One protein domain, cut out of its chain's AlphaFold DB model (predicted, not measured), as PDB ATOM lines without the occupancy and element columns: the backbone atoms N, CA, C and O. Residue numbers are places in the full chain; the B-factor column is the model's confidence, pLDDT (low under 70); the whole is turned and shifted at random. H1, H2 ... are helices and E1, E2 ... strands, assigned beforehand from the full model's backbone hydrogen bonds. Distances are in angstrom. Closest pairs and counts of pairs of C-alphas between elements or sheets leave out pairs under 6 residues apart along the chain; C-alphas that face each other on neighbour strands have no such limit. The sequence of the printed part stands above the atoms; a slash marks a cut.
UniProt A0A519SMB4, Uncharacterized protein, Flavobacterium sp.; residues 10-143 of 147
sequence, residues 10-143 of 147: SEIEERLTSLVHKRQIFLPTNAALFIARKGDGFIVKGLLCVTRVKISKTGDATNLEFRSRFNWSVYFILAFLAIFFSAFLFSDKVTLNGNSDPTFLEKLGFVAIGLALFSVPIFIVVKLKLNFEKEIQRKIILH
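What this domain is: This is residues 10 to 143 of the 147 residues of an uncharacterized protein of Flavobacterium sp. (UniProt A0A519SMB4). A long hairpin of two helices, H2 and H3, extends from a small head, a twisted four-stranded sheet with H1 and the last part of H3 packed on one face. H3 runs nearly the whole length, from the far turn of the hairpin back over the sheet, while H2 continues from the last strand away from it. The printed part has 134 residues, with three named helices and four named strands in the order H1 E1 E2 E3 E4 H2 H3; the sheet order is E1 E2 E3 E4, all antiparallel, and the class is mixed, helices and strands. The whole is only just loose, close to extended, with a radius of gyration of the C-alphas of 21.2 A and spans of 69 by 34 by 20 A; the helical hairpin makes much of the length.

How they stand to each other: The sheet is twisted and is a meander, each strand the antiparallel neighbour of the one before: E1, residues 32 to 37, E2, residues 41 to 46, E3, residues 49 to 58, and E4, residues 61 to 70. Within hydrogen-bond range are N 36 and O 43 at 3.0 A between E1 and E2, N 44 and O 51 at 2.8 A between E2 and E3, and N 54 and O 65 at 2.9 A between E3 and E4. H1, residues 10 to 21, is on the sheet at a height of 9.2 A, over E1 and E2, and runs along the strands, at 17 degrees to E1 on the local plane. H3, residues 104 to 141, is on the same face at a height of 9.6 A, over E3 and, only just, E4 with 3 C-alphas, slantwise at 42 degrees to E3 on the local plane; the closest C-alphas of H3 and E4 are those of Glu 133 and Ser 68, 6.5 A apart. H1 touches H3 with residues 12 to 16 alone, at a steep tilt of 49 degrees, opposite ways; their closest C-alphas are those of Arg 15 and Ile 140, 6.7 A apart. H2, residues 72 to 90, forms a helical hairpin with H3, at a shallow tilt of 9 degrees, opposite ways; it touches H3 with residues 85 to 89 alone, the closest C-alphas being those of Leu 89 and Lys 107, 5.8 A apart. Every O i to N i+4 pair is within hydrogen-bond range in H2, against 32 of 34 in H3 and 5 of 8 in H1.

Where its parts are: E3 and E4 measure 28.3 A and 29.4 A from first to last C-alpha, E1 14.1 A and E2 16.5 A. H1 measures 17.4 A from C-alpha 10 at (68.046, 119.148, 140.637), H2 27.1 A, and H3 54.1 A to C-alpha 141 at (65.501, 114.937, 126.659). H3 has a kink of 28 degrees near residue 118.

The domain as a whole: The farthest C-alphas, those of Asp 60 and Ser 100, are 71.2 A apart. The printed part has no cut; the link from H2 to H3, residues 91 to 103, is long. Mean pLDDT of the printed part is 77.8, with 28 residues under 70, among them residues 19 to 33 and 96 to 100.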
ATOM      1  N   SER A  10      68.134 120.386 139.857       70.88
ATOM      2  CA  SER A  10      68.046 119.148 140.637       70.88
ATOM      3  C   SER A  10      67.578 117.947 139.809       70.88
ATOM      4  O   SER A  10      68.172 116.879 139.905       70.88
ATOM      5  N   GLU A  11      66.584 118.119 138.934       71.44
ATOM      6  CA  GLU A  11      66.084 117.033 138.075       71.44
ATOM      7  C   GLU A  11      67.128 116.595 137.044       71.44
ATOM      8  O   GLU A  11      67.271 115.408 136.747       71.44
ATOM      9  N   ILE A  12      67.894 117.545 136.498       70.06
ATOM     10  CA  ILE A  12      68.987 117.233 135.568       70.06
ATOM     11  C   ILE A  12      70.084 116.443 136.292       70.06
ATOM     12  O   ILE A  12      70.621 115.487 135.729       70.06
ATOM     13  N   GLU A  13      70.404 116.809 137.533       70.12
ATOM     14  CA  GLU A  13      71.413 116.131 138.348       70.12
ATOM     15  C   GLU A  13      71.018 114.684 138.676       70.12
ATOM     16  O   GLU A  13      71.827 113.768 138.498       70.12
ATOM     17  N   GLU A  14      69.766 114.450 139.063       76.31
ATOM     18  CA  GLU A  14      69.235 113.111 139.340       76.31
ATOM     19  C   GLU A  14      69.242 112.226 138.079       76.31
ATOM     20  O   GLU A  14      69.774 111.108 138.083       76.31
ATOM     21  N   ARG A  15      68.758 112.766 136.950       71.94
ATOM     22  CA  ARG A  15      68.763 112.080 135.644       71.94
ATOM     23  C   ARG A  15      70.170 111.701 135.212       71.94
ATOM     24  O   ARG A  15      70.399 110.578 134.756       71.94
ATOM     25  N   LEU A  16      71.118 112.619 135.362       69.19
ATOM     26  CA  LEU A  16      72.515 112.371 135.048       69.19
ATOM     27  C   LEU A  16      73.094 111.296 135.969       69.19
ATOM     28  O   LEU A  16      73.691 110.347 135.472       69.19
ATOM     29  N   THR A  17      72.876 111.368 137.279       69.44
ATOM     30  CA  THR A  17      73.426 110.405 138.253       69.44
ATOM     31  C   THR A  17      72.992 108.958 137.964       69.44
ATOM     32  O   THR A  17      73.773 108.020 138.161       69.44
ATOM     33  N   SER A  18      71.807 108.764 137.371       70.62
ATOM     34  CA  SER A  18      71.343 107.453 136.887       70.62
ATOM     35  C   SER A  18      72.234 106.823 135.797       70.62
ATOM     36  O   SER A  18      72.285 105.596 135.678       70.62
ATOM     37  N   LEU A  19      72.985 107.624 135.025       64.31
ATOM     38  CA  LEU A  19      73.941 107.141 134.016       64.31
ATOM     39  C   LEU A  19      75.116 106.382 134.637       64.31
ATOM     40  O   LEU A  19      75.650 105.476 134.004       64.31
ATOM     41  N   VAL A  20      75.517 106.740 135.860       63.22
ATOM     42  CA  VAL A  20      76.659 106.121 136.552       63.22
ATOM     43  C   VAL A  20      76.294 104.730 137.088       63.22
ATOM     44  O   VAL A  20      77.143 103.844 137.161       63.22
ATOM     45  N   HIS A  21      75.018 104.509 137.422       56.03
ATOM     46  CA  HIS A  21      74.547 103.271 138.051       56.03
ATOM     47  C   HIS A  21      74.276 102.128 137.058       56.03
ATOM     48  O   HIS A  21      74.297 100.960 137.450       56.03
ATOM     49  N   LYS A  22      74.089 102.408 135.759       54.44
ATOM     50  CA  LYS A  22      73.974 101.363 134.724       54.44
ATOM     51  C   LYS A  22      75.355 100.844 134.303       54.44
ATOM     52  O   LYS A  22      75.844 101.124 133.212       54.44
ATOM     53  N   ARG A  23      75.970 100.021 135.155       48.16
ATOM     54  CA  ARG A  23      77.070  99.129 134.754       48.16
ATOM     55  C   ARG A  23      76.505  97.982 133.914       48.16
ATOM     56  O   ARG A  23      76.128  96.952 134.459       48.16
ATOM     57  N   GLN A  24      76.436  98.150 132.595       41.31
ATOM     58  CA  GLN A  24      76.287  97.009 131.688       41.31
ATOM     59  C   GLN A  24      77.623  96.689 131.020       41.31
ATOM     60  O   GLN A  24      78.292  97.541 130.441       41.31
ATOM     61  N   ILE A  25      77.995  95.432 131.222       45.50
ATOM     62  CA  ILE A  25      79.259  94.771 130.938       45.50
ATOM     63  C   ILE A  25      79.249  94.331 129.453       45.50
ATOM     64  O   ILE A  25      78.184  94.027 128.920       45.50
ATOM     65  N   PHE A  26      80.430  94.273 128.819       33.91
ATOM     66  CA  PHE A  26      80.754  93.573 127.551       33.91
ATOM     67  C   PHE A  26      80.669  94.278 126.176       33.91
ATOM     68  O   PHE A  26      80.770  93.614 125.150       33.91
ATOM     69  N   LEU A  27      80.664  95.610 126.100       39.06
ATOM     70  CA  LEU A  27      81.126  96.346 124.904       39.06
ATOM     71  C   LEU A  27      82.060  97.477 125.358       39.06
ATOM     72  O   LEU A  27      81.931  97.903 126.506       39.06
ATOM     73  N   PRO A  28      82.976  98.009 124.518       49.28
ATOM     74  CA  PRO A  28      83.698  99.241 124.826       49.28
ATOM     75  C   PRO A  28      82.719 100.421 124.743       49.28
ATOM     76  O   PRO A  28      82.810 101.292 123.883       49.28
ATOM     77  N   THR A  29      81.706 100.422 125.601       56.81
ATOM     78  CA  THR A  29      80.829 101.553 125.810       56.81
ATOM     79  C   THR A  29      81.616 102.553 126.629       56.81
ATOM     80  O   THR A  29      82.255 102.233 127.632       56.81
ATOM     81  N   ASN A  30      81.604 103.798 126.179       63.00
ATOM     82  CA  ASN A  30      82.180 104.891 126.935       63.00
ATOM     83  C   ASN A  30      81.218 105.234 128.083       63.00
ATOM     84  O   ASN A  30      80.576 106.274 128.058       63.00
ATOM     85  N   ALA A  31      81.013 104.305 129.017       65.69
ATOM     86  CA  ALA A  31      80.058 104.458 130.103       65.69
ATOM     87  C   ALA A  31      80.424 105.675 130.963       65.69
ATOM     88  O   ALA A  31      81.604 105.992 131.142       65.69
ATOM     89  N   ALA A  32      79.412 106.369 131.485       66.81
ATOM     90  CA  ALA A  32      79.636 107.479 132.399       66.81
ATOM     91  C   ALA A  32      80.229 106.931 133.704       66.81
ATOM     92  O   ALA A  32      79.596 106.155 134.410       66.81
ATOM     93  N   LEU A  33      81.460 107.329 134.011       69.25
ATOM     94  CA  LEU A  33      82.163 106.932 135.229       69.25
ATOM     95  C   LEU A  33      81.866 107.891 136.378       69.25
ATOM     96  O   LEU A  33      81.846 107.492 137.538       69.25
ATOM     97  N   PHE A  34      81.689 109.170 136.056       74.19
ATOM     98  CA  PHE A  34      81.575 110.222 137.050       74.19
ATOM     99  C   PHE A  34      80.802 111.415 136.510       74.19
ATOM    100  O   PHE A  34      80.951 111.789 135.344       74.19
ATOM    101  N   ILE A  35      80.030 112.052 137.387       77.50
ATOM    102  CA  ILE A  35      79.294 113.273 137.089       77.50
ATOM    103  C   ILE A  35      79.546 114.261 138.213       77.50
ATOM    104  O   ILE A  35      79.428 113.917 139.383       77.50
ATOM    105  N   ALA A  36      79.906 115.486 137.849       77.31
ATOM    106  CA  ALA A  36      80.000 116.589 138.791       77.31
ATOM    107  C   ALA A  36      79.328 117.825 138.234       77.31
ATOM    108  O   ALA A  36      79.492 118.162 137.057       77.31
ATOM    109  N   ARG A  37      78.664 118.562 139.116       79.00
ATOM    110  CA  ARG A  37      78.278 119.938 138.849       79.00
ATOM    111  C   ARG A  37      79.529 120.820 138.790       79.00
ATOM    112  O   ARG A  37      80.424 120.706 139.627       79.00
ATOM    113  N   LYS A  38      79.625 121.686 137.782       80.12
ATOM    114  CA  LYS A  38      80.713 122.662 137.646       80.12
ATOM    115  C   LYS A  38      80.166 123.987 137.122       80.12
ATOM    116  O   LYS A  38      79.925 124.116 135.924       80.12
ATOM    117  N   GLY A  39      80.027 124.965 138.020       81.69
ATOM    118  CA  GLY A  39      79.395 126.250 137.711       81.69
ATOM    119  C   GLY A  39      77.943 126.054 137.270       81.69
ATOM    120  O   GLY A  39      77.211 125.269 137.878       81.69
ATOM    121  N   ASP A  40      77.569 126.694 136.164       79.88
ATOM    122  CA  ASP A  40      76.213 126.675 135.590       79.88
ATOM    123  C   ASP A  40      75.928 125.417 134.748       79.88
ATOM    124  O   ASP A  40      75.248 125.455 133.723       79.88
ATOM    125  N   GLY A  41      76.513 124.279 135.111       83.81
ATOM    126  CA  GLY A  41      76.417 123.080 134.296       83.81
ATOM    127  C   GLY A  41      76.970 121.829 134.952       83.81
ATOM    128  O   GLY A  41      77.333 121.809 136.128       83.81
ATOM    129  N   PHE A  42      77.061 120.775 134.148       83.00
ATOM    130  CA  PHE A  42      77.507 119.453 134.555       83.00
ATOM    131  C   PHE A  42      78.669 118.976 133.692       83.00
ATOM    132  O   PHE A  42      78.784 119.290 132.507       83.00
ATOM    133  N   ILE A  43      79.549 118.188 134.291       85.06
ATOM    134  CA  ILE A  43      80.602 117.463 133.598       85.06
ATOM    135  C   ILE A  43      80.348 115.983 133.794       85.06
ATOM    136  O   ILE A  43      80.430 115.490 134.914       85.06
ATOM    137  N   VAL A  44      80.122 115.286 132.688       84.38
ATOM    138  CA  VAL A  44      80.027 113.831 132.624       84.38
ATOM    139  C   VAL A  44      81.359 113.310 132.090       84.38
ATOM    140  O   VAL A  44      81.747 113.593 130.954       84.38
ATOM    141  N   LYS A  45      82.105 112.580 132.916       82.94
ATOM    142  CA  LYS A  45      83.350 111.915 132.523       82.94
ATOM    143  C   LYS A  45      83.060 110.447 132.234       82.94
ATOM    144  O   LYS A  45      82.599 109.729 133.115       82.94
ATOM    145  N   GLY A  46      83.354 110.011 131.017       81.00
ATOM    146  CA  GLY A  46      83.508 108.604 130.665       81.00
ATOM    147  C   GLY A  46      84.979 108.190 130.657       81.00
ATOM    148  O   GLY A  46      85.865 108.969 131.020       81.00
ATOM    149  N   LEU A  47      85.244 106.963 130.216       80.81
ATOM    150  CA  LEU A  47      86.593 106.403 130.108       80.81
ATOM    151  C   LEU A  47      87.453 107.152 129.070       80.81
ATOM    152  O   LEU A  47      88.580 107.568 129.345       80.81
ATOM    153  N   LEU A  48      86.898 107.356 127.876       82.31
ATOM    154  CA  LEU A  48      87.586 107.912 126.707       82.31
ATOM    155  C   LEU A  48      87.206 109.365 126.417       82.31
ATOM    156  O   LEU A  48      87.933 110.070 125.714       82.31
ATOM    157  N   CYS A  49      86.057 109.829 126.912       87.19
ATOM    158  CA  CYS A  49      85.549 111.167 126.616       87.19
ATOM    159  C   CYS A  49      85.025 111.865 127.862       87.19
ATOM    160  O   CYS A  49      84.613 111.243 128.834       87.19
ATOM    161  N   VAL A  50      85.014 113.189 127.801       87.19
ATOM    162  CA  VAL A  50      84.416 114.058 128.803       87.19
ATOM    163  C   VAL A  50      83.440 114.978 128.092       87.19
ATOM    164  O   VAL A  50      83.837 115.710 127.183       87.19
ATOM    165  N   THR A  51      82.192 114.978 128.534       86.81
ATOM    166  CA  THR A  51      81.137 115.845 128.016       86.81
ATOM    167  C   THR A  51      80.798 116.897 129.055       86.81
ATOM    168  O   THR A  51      80.580 116.594 130.226       86.81
ATOM    169  N   ARG A  52      80.798 118.158 128.634       86.94
ATOM    170  CA  ARG A  52      80.310 119.280 129.432       86.94
ATOM    171  C   ARG A  52      78.922 119.649 128.941       86.94
ATOM    172  O   ARG A  52      78.731 119.811 127.739       86.94
ATOM    173  N   VAL A  53      77.998 119.785 129.876       85.94
ATOM    174  CA  VAL A  53      76.637 120.260 129.654       85.94
ATOM    175  C   VAL A  53      76.549 121.625 130.313       85.94
ATOM    176  O   VAL A  53      76.646 121.713 131.535       85.94
ATOM    177  N   LYS A  54      76.432 122.693 129.530       87.44
ATOM    178  CA  LYS A  54      76.199 124.042 130.055       87.44
ATOM    179  C   LYS A  54      74.705 124.325 130.008       87.44
ATOM    180  O   LYS A  54      74.067 124.069 128.990       87.44
ATOM    181  N   ILE A  55      74.169 124.845 131.104       83.31
ATOM    182  CA  ILE A  55      72.768 125.228 131.215       83.31
ATOM    183  C   ILE A  55      72.729 126.748 131.206       83.31
ATOM    184  O   ILE A  55      73.310 127.402 132.067       83.31
ATOM    185  N   SER A  56      72.059 127.323 130.219       82.69
ATOM    186  CA  SER A  56      71.850 128.766 130.136       82.69
ATOM    187  C   SER A  56      70.366 129.057 130.021       82.69
ATOM    188  O   SER A  56      69.691 128.464 129.183       82.69
ATOM    189  N   LYS A  57      69.863 129.970 130.851       77.19
ATOM    190  CA  LYS A  57      68.498 130.484 130.731       77.19
ATOM    191  C   LYS A  57      68.536 131.775 129.919       77.19
ATOM    192  O   LYS A  57      69.250 132.708 130.282       77.19
ATOM    193  N   THR A  58      67.794 131.819 128.822       76.44
ATOM    194  CA  THR A  58      67.612 133.017 127.998       76.44
ATOM    195  C   THR A  58      66.117 133.310 127.946       76.44
ATOM    196  O   THR A  58      65.378 132.644 127.223       76.44
ATOM    197  N   GLY A  59      65.659 134.270 128.756       74.06
ATOM    198  CA  GLY A  59      64.224 134.478 128.987       74.06
ATOM    199  C   GLY A  59      63.582 133.227 129.595       74.06
ATOM    200  O   GLY A  59      64.140 132.637 130.520       74.06
ATOM    201  N   ASP A  60      62.468 132.776 129.018       70.75
ATOM    202  CA  ASP A  60      61.769 131.549 129.434       70.75
ATOM    203  C   ASP A  60      62.354 130.257 128.834       70.75
ATOM    204  O   ASP A  60      61.876 129.158 129.127       70.75
ATOM    205  N   ALA A  61      63.384 130.354 127.986       66.44
ATOM    206  CA  ALA A  61      64.011 129.201 127.353       66.44
ATOM    207  C   ALA A  61      65.226 128.710 128.154       66.44
ATOM    208  O   ALA A  61      66.154 129.467 128.443       66.44
ATOM    209  N   THR A  62      65.248 127.412 128.466       73.56
ATOM    210  CA  THR A  62      66.446 126.734 128.979       73.56
ATOM    211  C   THR A  62      67.204 126.133 127.802       73.56
ATOM    212  O   THR A  62      66.757 125.163 127.196       73.56
ATOM    213  N   ASN A  63      68.356 126.711 127.480       77.50
ATOM    214  CA  ASN A  63      69.262 126.214 126.454       77.50
ATOM    215  C   ASN A  63      70.301 125.288 127.090       77.50
ATOM    216  O   ASN A  63      70.967 125.657 128.064       77.50
ATOM    217  N   LEU A  64      70.444 124.093 126.516       79.50
ATOM    218  CA  LEU A  64      71.435 123.099 126.909       79.50
ATOM    219  C   LEU A  64      72.510 123.010 125.827       79.50
ATOM    220  O   LEU A  64      72.233 122.599 124.702       79.50
ATOM    221  N   GLU A  65      73.741 123.377 126.167       84.12
ATOM    222  CA  GLU A  65      74.884 123.253 125.263       84.12
ATOM    223  C   GLU A  65      75.720 122.030 125.648       84.12
ATOM    224  O   GLU A  65      76.243 121.937 126.763       84.12
ATOM    225  N   PHE A  66      75.872 121.098 124.709       83.62
ATOM    226  CA  PHE A  66      76.667 119.887 124.876       83.62
ATOM    227  C   PHE A  66      78.009 120.053 124.168       83.62
ATOM    228  O   PHE A  66      78.066 120.314 122.971       83.62
ATOM    229  N   ARG A  67      79.112 119.886 124.902       86.50
ATOM    230  CA  ARG A  67      80.460 119.848 124.324       86.50
ATOM    231  C   ARG A  67      81.213 118.622 124.801       86.50
ATOM    232  O   ARG A  67      81.648 118.569 125.954       86.50
ATOM    233  N   SER A  68      81.435 117.670 123.900       86.19
ATOM    234  CA  SER A  68      82.256 116.488 124.171       86.19
ATOM    235  C   SER A  68      83.687 116.660 123.674       86.19
ATOM    236  O   SER A  68      83.938 117.092 122.545       86.19
ATOM    237  N   ARG A  69      84.654 116.250 124.492       88.81
ATOM    238  CA  ARG A  69      86.083 116.187 124.152       88.81
ATOM    239  C   ARG A  69      86.672 114.835 124.537       88.81
ATOM    240  O   ARG A  69      86.143 114.170 125.425       88.81
ATOM    241  N   PHE A  70      87.766 114.439 123.894       88.19
ATOM    242  CA  PHE A  70      88.501 113.248 124.314       88.19
ATOM    243  C   PHE A  70      89.219 113.485 125.643       88.19
ATOM    244  O   PHE A  70      89.482 114.624 126.040       88.19
ATOM    245  N   ASN A  71      89.505 112.396 126.347       84.75
ATOM    246  CA  ASN A  71      90.366 112.436 127.516       84.75
ATOM    247  C   ASN A  71      91.814 112.741 127.094       84.75
ATOM    248  O   ASN A  71      92.233 112.391 125.990       84.75
ATOM    249  N   TRP A  72      92.590 113.365 127.981       84.31
ATOM    250  CA  TRP A  72      93.998 113.697 127.735       84.31
ATOM    251  C   TRP A  72      94.836 112.470 127.362       84.31
ATOM    252  O   TRP A  72      95.700 112.567 126.498       84.31
ATOM    253  N   SER A  73      94.509 111.301 127.920       84.62
ATOM    254  CA  SER A  73      95.162 110.030 127.593       84.62
ATOM    255  C   SER A  73      95.083 109.675 126.104       84.62
ATOM    256  O   SER A  73      96.041 109.145 125.556       84.62
ATOM    257  N   VAL A  74      93.979 110.003 125.420       86.06
ATOM    258  CA  VAL A  74      93.830 109.744 123.976       86.06
ATOM    259  C   VAL A  74      94.776 110.638 123.175       86.06
ATOM    260  O   VAL A  74      95.450 110.161 122.267       86.06
ATOM    261  N   TYR A  75      94.877 111.921 123.538       87.44
ATOM    262  CA  TYR A  75      95.825 112.844 122.908       87.44
ATOM    263  C   TYR A  75      97.276 112.406 123.134       87.44
ATOM    264  O   TYR A  75      98.080 112.475 122.209       87.44
ATOM    265  N   PHE A  76      97.596 111.907 124.331       90.19
ATOM    266  CA  PHE A  76      98.923 111.381 124.643       90.19
ATOM    267  C   PHE A  76      99.284 110.169 123.773       90.19
ATOM    268  O   PHE A  76     100.376 110.131 123.214       90.19
ATOM    269  N   ILE A  77      98.358 109.220 123.592       87.94
ATOM    270  CA  ILE A  77      98.561 108.060 122.709       87.94
ATOM    271  C   ILE A  77      98.819 108.512 121.265       87.94
ATOM    272  O   ILE A  77      99.754 108.029 120.631       87.94
ATOM    273  N   LEU A  78      98.035 109.467 120.752       86.69
ATOM    274  CA  LEU A  78      98.227 110.002 119.399       86.69
ATOM    275  C   LEU A  78      99.583 110.702 119.238       86.69
ATOM    276  O   LEU A  78     100.257 110.501 118.229       86.69
ATOM    277  N   ALA A  79     100.007 111.483 120.234       89.56
ATOM    278  CA  ALA A  79     101.316 112.131 120.227       89.56
ATOM    279  C   ALA A  79     102.458 111.104 120.266       89.56
ATOM    280  O   ALA A  79     103.411 111.217 119.500       89.56
ATOM    281  N   PHE A  80     102.339 110.071 121.104       91.19
ATOM    282  CA  PHE A  80     103.316 108.987 121.186       91.19
ATOM    283  C   PHE A  80     103.466 108.251 119.849       91.19
ATOM    284  O   PHE A  80     104.581 108.015 119.396       91.19
ATOM    285  N   LEU A  81     102.353 107.952 119.174       88.38
ATOM    286  CA  LEU A  81     102.365 107.329 117.848       88.38
ATOM    287  C   LEU A  81     103.026 108.217 116.793       88.38
ATOM    288  O   LEU A  81     103.798 107.721 115.978       88.38
ATOM    289  N   ALA A  82     102.759 109.524 116.818       88.81
ATOM    290  CA  ALA A  82     103.398 110.467 115.905       88.81
ATOM    291  C   ALA A  82     104.921 110.509 116.109       88.81
ATOM    292  O   ALA A  82     105.673 110.475 115.135       88.81
ATOM    293  N   ILE A  83     105.381 110.516 117.364       89.94
ATOM    294  CA  ILE A  83     106.810 110.439 117.702       89.94
ATOM    295  C   ILE A  83     107.400 109.110 117.220       89.94
ATOM    296  O   ILE A  83     108.460 109.112 116.601       89.94
ATOM    297  N   PHE A  84     106.707 107.993 117.450       88.06
ATOM    298  CA  PHE A  84     107.155 106.668 117.029       88.06
ATOM    299  C   PHE A  84     107.317 106.565 115.506       88.06
ATOM    300  O   PHE A  84     108.372 106.149 115.030       88.06
ATOM    301  N   PHE A  85     106.319 106.998 114.730       87.44
ATOM    302  CA  PHE A  85     106.411 106.995 113.266       87.44
ATOM    303  C   PHE A  85     107.478 107.962 112.743       87.44
ATOM    304  O   PHE A  85     108.175 107.631 111.789       87.44
ATOM    305  N   SER A  86     107.647 109.122 113.380       87.19
ATOM    306  CA  SER A  86     108.725 110.058 113.040       87.19
ATOM    307  C   SER A  86     110.100 109.425 113.270       87.19
ATOM    308  O   SER A  86     110.926 109.381 112.360       87.19
ATOM    309  N   ALA A  87     110.322 108.833 114.446       86.31
ATOM    310  CA  ALA A  87     111.562 108.131 114.761       86.31
ATOM    311  C   ALA A  87     111.831 106.979 113.781       86.31
ATOM    312  O   ALA A  87     112.965 106.784 113.359       86.31
ATOM    313  N   PHE A  88     110.796 106.251 113.368       86.19
ATOM    314  CA  PHE A  88     110.919 105.191 112.372       86.19
ATOM    315  C   PHE A  88     111.328 105.709 110.982       86.19
ATOM    316  O   PHE A  88     112.156 105.085 110.322       86.19
ATOM    317  N   LEU A  89     110.792 106.852 110.538       85.81
ATOM    318  CA  LEU A  89     111.139 107.451 109.241       85.81
ATOM    319  C   LEU A  89     112.583 107.955 109.196       85.81
ATOM    320  O   LEU A  89     113.265 107.755 108.191       85.81
ATOM    321  N   PHE A  90     113.032 108.601 110.272       85.06
ATOM    322  CA  PHE A  90     114.321 109.296 110.321       85.06
ATOM    323  C   PHE A  90     115.439 108.507 111.010       85.06
ATOM    324  O   PHE A  90     116.566 108.984 111.052       85.06
ATOM    325  N   SER A  91     115.167 107.320 111.558       82.19
ATOM    326  CA  SER A  91     116.221 106.479 112.128       82.19
ATOM    327  C   SER A  91     117.061 105.853 111.021       82.19
ATOM    328  O   SER A  91     116.534 105.198 110.118       82.19
ATOM    329  N   ASP A  92     118.378 106.004 111.136       72.06
ATOM    330  CA  ASP A  92     119.358 105.441 110.206       72.06
ATOM    331  C   ASP A  92     119.530 103.927 110.362       72.06
ATOM    332  O   ASP A  92     120.109 103.297 109.491       72.06
ATOM    333  N   LYS A  93     119.022 103.335 111.453       69.19
ATOM    334  CA  LYS A  93     119.120 101.898 111.744       69.19
ATOM    335  C   LYS A  93     117.745 101.350 112.074       69.19
ATOM    336  O   LYS A  93     117.291 101.405 113.219       69.19
ATOM    337  N   VAL A  94     117.064 100.838 111.059       69.94
ATOM    338  CA  VAL A  94     115.766 100.181 111.215       69.94
ATOM    339  C   VAL A  94     115.835  98.862 110.477       69.94
ATOM    340  O   VAL A  94     116.000  98.841 109.266       69.94
ATOM    341  N   THR A  95     115.707  97.751 111.193       71.56
ATOM    342  CA  THR A  95     115.628  96.437 110.554       71.56
ATOM    343  C   THR A  95     114.166  96.131 110.264       71.56
ATOM    344  O   THR A  95     113.358  95.995 111.184       71.56
ATOM    345  N   LEU A  96     113.814  96.022 108.986       66.69
ATOM    346  CA  LEU A  96     112.482  95.611 108.549       66.69
ATOM    347  C   LEU A  96     112.583  94.223 107.936       66.69
ATOM    348  O   LEU A  96     113.232  94.031 106.914       66.69
ATOM    349  N   ASN A  97     111.933  93.250 108.577       66.75
ATOM    350  CA  ASN A  97     111.836  91.879 108.077       66.75
ATOM    351  C   ASN A  97     113.205  91.218 107.778       66.75
ATOM    352  O   ASN A  97     113.360  90.515 106.784       66.75
ATOM    353  N   GLY A  98     114.217  91.488 108.613       67.00
ATOM    354  CA  GLY A  98     115.581  90.968 108.444       67.00
ATOM    355  C   GLY A  98     116.437  91.704 107.406       67.00
ATOM    356  O   GLY A  98     117.630  91.423 107.319       67.00
ATOM    357  N   ASN A  99     115.874  92.664 106.666       63.75
ATOM    358  CA  ASN A  99     116.641  93.528 105.776       63.75
ATOM    359  C   ASN A  99     117.239  94.699 106.566       63.75
ATOM    360  O   ASN A  99     116.541  95.371 107.337       63.75
ATOM    361  N   SER A 100     118.539  94.914 106.385       61.97
ATOM    362  CA  SER A 100     119.266  96.022 107.001       61.97
ATOM    363  C   SER A 100     119.033  97.261 106.140       61.97
ATOM    364  O   SER A 100     119.271  97.205 104.940       61.97
ATOM    365  N   ASP A 101     118.561  98.351 106.740       70.00
ATOM    366  CA  ASP A 101     118.435  99.671 106.106       70.00
ATOM    367  C   ASP A 101     117.467  99.744 104.906       70.00
ATOM    368  O   ASP A 101     117.878  99.961 103.764       70.00
ATOM    369  N   PRO A 102     116.147  99.635 105.158       77.62
ATOM    370  CA  PRO A 102     115.135  99.924 104.156       77.62
ATOM    371  C   PRO A 102     115.278 101.371 103.677       77.62
ATOM    372  O   PRO A 102     115.537 102.298 104.457       77.62
ATOM    373  N   THR A 103     115.067 101.576 102.384       84.62
ATOM    374  CA  THR A 103     115.090 102.900 101.765       84.62
ATOM    375  C   THR A 103     114.019 103.807 102.376       84.62
ATOM    376  O   THR A 103     113.008 103.355 102.920       84.62
ATOM    377  N   PHE A 104     114.198 105.124 102.263       83.94
ATOM    378  CA  PHE A 104     113.216 106.090 102.765       83.94
ATOM    379  C   PHE A 104     111.805 105.863 102.186       83.94
ATOM    380  O   PHE A 104     110.816 105.988 102.906       83.94
ATOM    381  N   LEU A 105     111.707 105.472 100.909       84.44
ATOM    382  CA  LEU A 105     110.433 105.153 100.256       84.44
ATOM    383  C   LEU A 105     109.759 103.917 100.865       84.44
ATOM    384  O   LEU A 105     108.548 103.928 101.078       84.44
ATOM    385  N   GLU A 106     110.529 102.882 101.201       83.81
ATOM    386  CA  GLU A 106     110.009 101.700 101.893       83.81
ATOM    387  C   GLU A 106     109.514 102.070 103.294       83.81
ATOM    388  O   GLU A 106     108.381 101.737 103.647       83.81
ATOM    389  N   LYS A 107     110.299 102.840 104.063       85.62
ATOM    390  CA  LYS A 107     109.889 103.351 105.385       85.62
ATOM    391  C   LYS A 107     108.583 104.148 105.294       85.62
ATOM    392  O   LYS A 107     107.672 103.923 106.091       85.62
ATOM    393  N   LEU A 108     108.457 105.028 104.301       87.69
ATOM    394  CA  LEU A 108     107.240 105.802 104.058       87.69
ATOM    395  C   LEU A 108     106.041 104.902 103.726       87.69
ATOM    396  O   LEU A 108     104.953 105.120 104.257       87.69
ATOM    397  N   GLY A 109     106.242 103.864 102.909       87.75
ATOM    398  CA  GLY A 109     105.222 102.860 102.601       87.75
ATOM    399  C   GLY A 109     104.712 102.137 103.851       87.75
ATOM    400  O   GLY A 109     103.502 102.039 104.058       87.75
ATOM    401  N   PHE A 110     105.611 101.708 104.742       86.69
ATOM    402  CA  PHE A 110     105.232 101.080 106.013       86.69
ATOM    403  C   PHE A 110     104.492 102.035 106.952       86.69
ATOM    404  O   PHE A 110     103.508 101.633 107.575       86.69
ATOM    405  N   VAL A 111     104.902 103.306 107.028       88.19
ATOM    406  CA  VAL A 111     104.161 104.323 107.789       88.19
ATOM    407  C   VAL A 111     102.770 104.540 107.205       88.19
ATOM    408  O   VAL A 111     101.805 104.597 107.963       88.19
ATOM    409  N   ALA A 112     102.627 104.597 105.881       88.62
ATOM    410  CA  ALA A 112     101.327 104.743 105.232       88.62
ATOM    411  C   ALA A 112     100.394 103.557 105.536       88.62
ATOM    412  O   ALA A 112      99.233 103.770 105.886       88.62
ATOM    413  N   ILE A 113     100.905 102.321 105.490       87.44
ATOM    414  CA  ILE A 113     100.157 101.118 105.894       87.44
ATOM    415  C   ILE A 113      99.773 101.199 107.377       87.44
ATOM    416  O   ILE A 113      98.618 100.960 107.733       87.44
ATOM    417  N   GLY A 114     100.712 101.589 108.242       85.00
ATOM    418  CA  GLY A 114     100.473 101.777 109.671       85.00
ATOM    419  C   GLY A 114      99.371 102.799 109.953       85.00
ATOM    420  O   GLY A 114      98.466 102.520 110.736       85.00
ATOM    421  N   LEU A 115      99.392 103.948 109.272       86.94
ATOM    422  CA  LEU A 115      98.368 104.992 109.367       86.94
ATOM    423  C   LEU A 115      97.011 104.526 108.828       86.94
ATOM    424  O   LEU A 115      95.980 104.813 109.441       86.94
ATOM    425  N   ALA A 116      96.994 103.773 107.725       87.94
ATOM    426  CA  ALA A 116      95.774 103.190 107.178       87.94
ATOM    427  C   ALA A 116      95.130 102.216 108.175       87.94
ATOM    428  O   ALA A 116      93.932 102.313 108.439       87.94
ATOM    429  N   LEU A 117      95.918 101.347 108.810       86.38
ATOM    430  CA  LEU A 117      95.433 100.469 109.880       86.38
ATOM    431  C   LEU A 117      94.984 101.263 111.116       86.38
ATOM    432  O   LEU A 117      93.979 100.918 111.738       86.38
ATOM    433  N   PHE A 118      95.662 102.368 111.437       84.44
ATOM    434  CA  PHE A 118      95.297 103.250 112.550       84.44
ATOM    435  C   PHE A 118      93.999 104.037 112.335       84.44
ATOM    436  O   PHE A 118      93.371 104.470 113.307       84.44
ATOM    437  N   SER A 119      93.559 104.195 111.086       85.00
ATOM    438  CA  SER A 119      92.311 104.890 110.763       85.00
ATOM    439  C   SER A 119      91.083 104.215 111.389       85.00
ATOM    440  O   SER A 119      90.162 104.904 111.833       85.00
ATOM    441  N   VAL A 120      91.092 102.881 111.517       85.06
ATOM    442  CA  VAL A 120      89.973 102.101 112.069       85.06
ATOM    443  C   VAL A 120      89.788 102.362 113.575       85.06
ATOM    444  O   VAL A 120      88.690 102.771 113.963       85.06
ATOM    445  N   PRO A 121      90.815 102.224 114.442       83.19
ATOM    446  CA  PRO A 121      90.721 102.633 115.844       83.19
ATOM    447  C   PRO A 121      90.299 104.093 116.033       83.19
ATOM    448  O   PRO A 121      89.446 104.376 116.876       83.19
ATOM    449  N   ILE A 122      90.845 105.021 115.237       85.69
ATOM    450  CA  ILE A 122      90.482 106.445 115.308       85.69
ATOM    451  C   ILE A 122      88.994 106.627 115.001       85.69
ATOM    452  O   ILE A 122      88.282 107.292 115.759       85.69
ATOM    453  N   PHE A 123      88.496 105.991 113.939       86.88
ATOM    454  CA  PHE A 123      87.085 106.025 113.575       86.88
ATOM    455  C   PHE A 123      86.187 105.461 114.686       86.88
ATOM    456  O   PHE A 123      85.181 106.082 115.038       86.88
ATOM    457  N   ILE A 124      86.564 104.329 115.289       85.00
ATOM    458  CA  ILE A 124      85.836 103.732 116.419       85.00
ATOM    459  C   ILE A 124      85.770 104.719 117.588       85.00
ATOM    460  O   ILE A 124      84.689 104.971 118.119       85.00
ATOM    461  N   VAL A 125      86.895 105.331 117.961       84.62
ATOM    462  CA  VAL A 125      86.975 106.287 119.072       84.62
ATOM    463  C   VAL A 125      86.119 107.535 118.804       84.62
ATOM    464  O   VAL A 125      85.389 107.985 119.693       84.62
ATOM    465  N   VAL A 126      86.114 108.055 117.573       86.25
ATOM    466  CA  VAL A 126      85.228 109.159 117.158       86.25
ATOM    467  C   VAL A 126      83.756 108.758 117.238       86.25
ATOM    468  O   VAL A 126      82.944 109.503 117.790       86.25
ATOM    469  N   LYS A 127      83.396 107.565 116.757       85.50
ATOM    470  CA  LYS A 127      82.020 107.057 116.833       85.50
ATOM    471  C   LYS A 127      81.562 106.887 118.284       85.50
ATOM    472  O   LYS A 127      80.443 107.271 118.620       85.50
ATOM    473  N   LEU A 128      82.430 106.383 119.162       83.75
ATOM    474  CA  LEU A 128      82.158 106.248 120.597       83.75
ATOM    475  C   LEU A 128      81.934 107.603 121.275       83.75
ATOM    476  O   LEU A 128      81.034 107.718 122.106       83.75
ATOM    477  N   LYS A 129      82.690 108.640 120.895       85.56
ATOM    478  CA  LYS A 129      82.465 110.015 121.369       85.56
ATOM    479  C   LYS A 129      81.072 110.518 120.994       85.56
ATOM    480  O   LYS A 129      80.357 111.026 121.854       85.56
ATOM    481  N   LEU A 130      80.686 110.372 119.726       85.38
ATOM    482  CA  LEU A 130      79.381 110.828 119.235       85.38
ATOM    483  C   LEU A 130      78.227 110.066 119.893       85.38
ATOM    484  O   LEU A 130      77.226 110.667 120.273       85.38
ATOM    485  N   ASN A 131      78.372 108.753 120.065       83.19
ATOM    486  CA  ASN A 131      77.368 107.934 120.739       83.19
ATOM    487  C   ASN A 131      77.221 108.308 122.216       83.19
ATOM    488  O   ASN A 131      76.101 108.370 122.710       83.19
ATOM    489  N   PHE A 132      78.327 108.596 122.904       82.69
ATOM    490  CA  PHE A 132      78.299 109.054 124.292       82.69
ATOM    491  C   PHE A 132      77.553 110.382 124.440       82.69
ATOM    492  O   PHE A 132      76.697 110.519 125.309       82.69
ATOM    493  N   GLU A 133      77.818 111.339 123.548       82.75
ATOM    494  CA  GLU A 133      77.108 112.619 123.538       82.75
ATOM    495  C   GLU A 133      75.604 112.440 123.303       82.75
ATOM    496  O   GLU A 133      74.794 112.984 124.055       82.75
ATOM    497  N   LYS A 134      75.232 111.621 122.310       83.06
ATOM    498  CA  LYS A 134      73.831 111.296 122.013       83.06
ATOM    499  C   LYS A 134      73.130 110.615 123.184       83.06
ATOM    500  O   LYS A 134      71.960 110.893 123.425       83.06
ATOM    501  N   GLU A 135      73.816 109.738 123.909       80.50
ATOM    502  CA  GLU A 135      73.233 109.039 125.056       80.50
ATOM    503  C   GLU A 135      72.972 109.996 126.231       80.50
ATOM    504  O   GLU A 135      71.906 109.935 126.844       80.50
ATOM    505  N   ILE A 136      73.881 110.943 126.491       79.00
ATOM    506  CA  ILE A 136      73.662 112.002 127.488       79.00
ATOM    507  C   ILE A 136      72.484 112.892 127.071       79.00
ATOM    508  O   ILE A 136      71.596 113.149 127.881       79.00
ATOM    509  N   GLN A 137      72.442 113.329 125.807       80.12
ATOM    510  CA  GLN A 137      71.335 114.132 125.275       80.12
ATOM    511  C   GLN A 137      69.999 113.402 125.415       80.12
ATOM    512  O   GLN A 137      69.047 113.953 125.963       80.12
ATOM    513  N   ARG A 138      69.940 112.133 124.994       78.81
ATOM    514  CA  ARG A 138      68.762 111.271 125.142       78.81
ATOM    515  C   ARG A 138      68.309 111.207 126.595       78.81
ATOM    516  O   ARG A 138      67.132 111.376 126.870       78.81
ATOM    517  N   LYS A 139      69.211 110.985 127.544       73.94
ATOM    518  CA  LYS A 139      68.835 110.856 128.957       73.94
ATOM    519  C   LYS A 139      68.307 112.144 129.579       73.94
ATOM    520  O   LYS A 139      67.527 112.073 130.523       73.94
ATOM    521  N   ILE A 140      68.685 113.294 129.033       72.06
ATOM    522  CA  ILE A 140      68.158 114.583 129.476       72.06
ATOM    523  C   ILE A 140      66.819 114.904 128.787       72.06
ATOM    524  O   ILE A 140      65.933 115.425 129.455       72.06
ATOM    525  N   ILE A 141      66.643 114.535 127.508       68.12
ATOM    526  CA  ILE A 141      65.501 114.937 126.659       68.12
ATOM    527  C   ILE A 141      64.341 113.911 126.629       68.12
ATOM    528  O   ILE A 141      63.185 114.296 126.518       68.12
ATOM    529  N   LEU A 142      64.598 112.598 126.698       51.72
ATOM    530  CA  LEU A 142      63.637 111.555 126.276       51.72
ATOM    531  C   LEU A 142      62.710 110.984 127.374       51.72
ATOM    532  O   LEU A 142      62.029 109.998 127.108       51.72
ATOM    533  N   HIS A 143      62.621 111.581 128.569       46.78
ATOM    534  CA  HIS A 143      61.570 111.197 129.537       46.78
ATOM    535  C   HIS A 143      60.233 111.945 129.316       46.78
ATOM    536  O   HIS A 143      59.234 111.623 129.953       46.78
TER     537      HIS A 143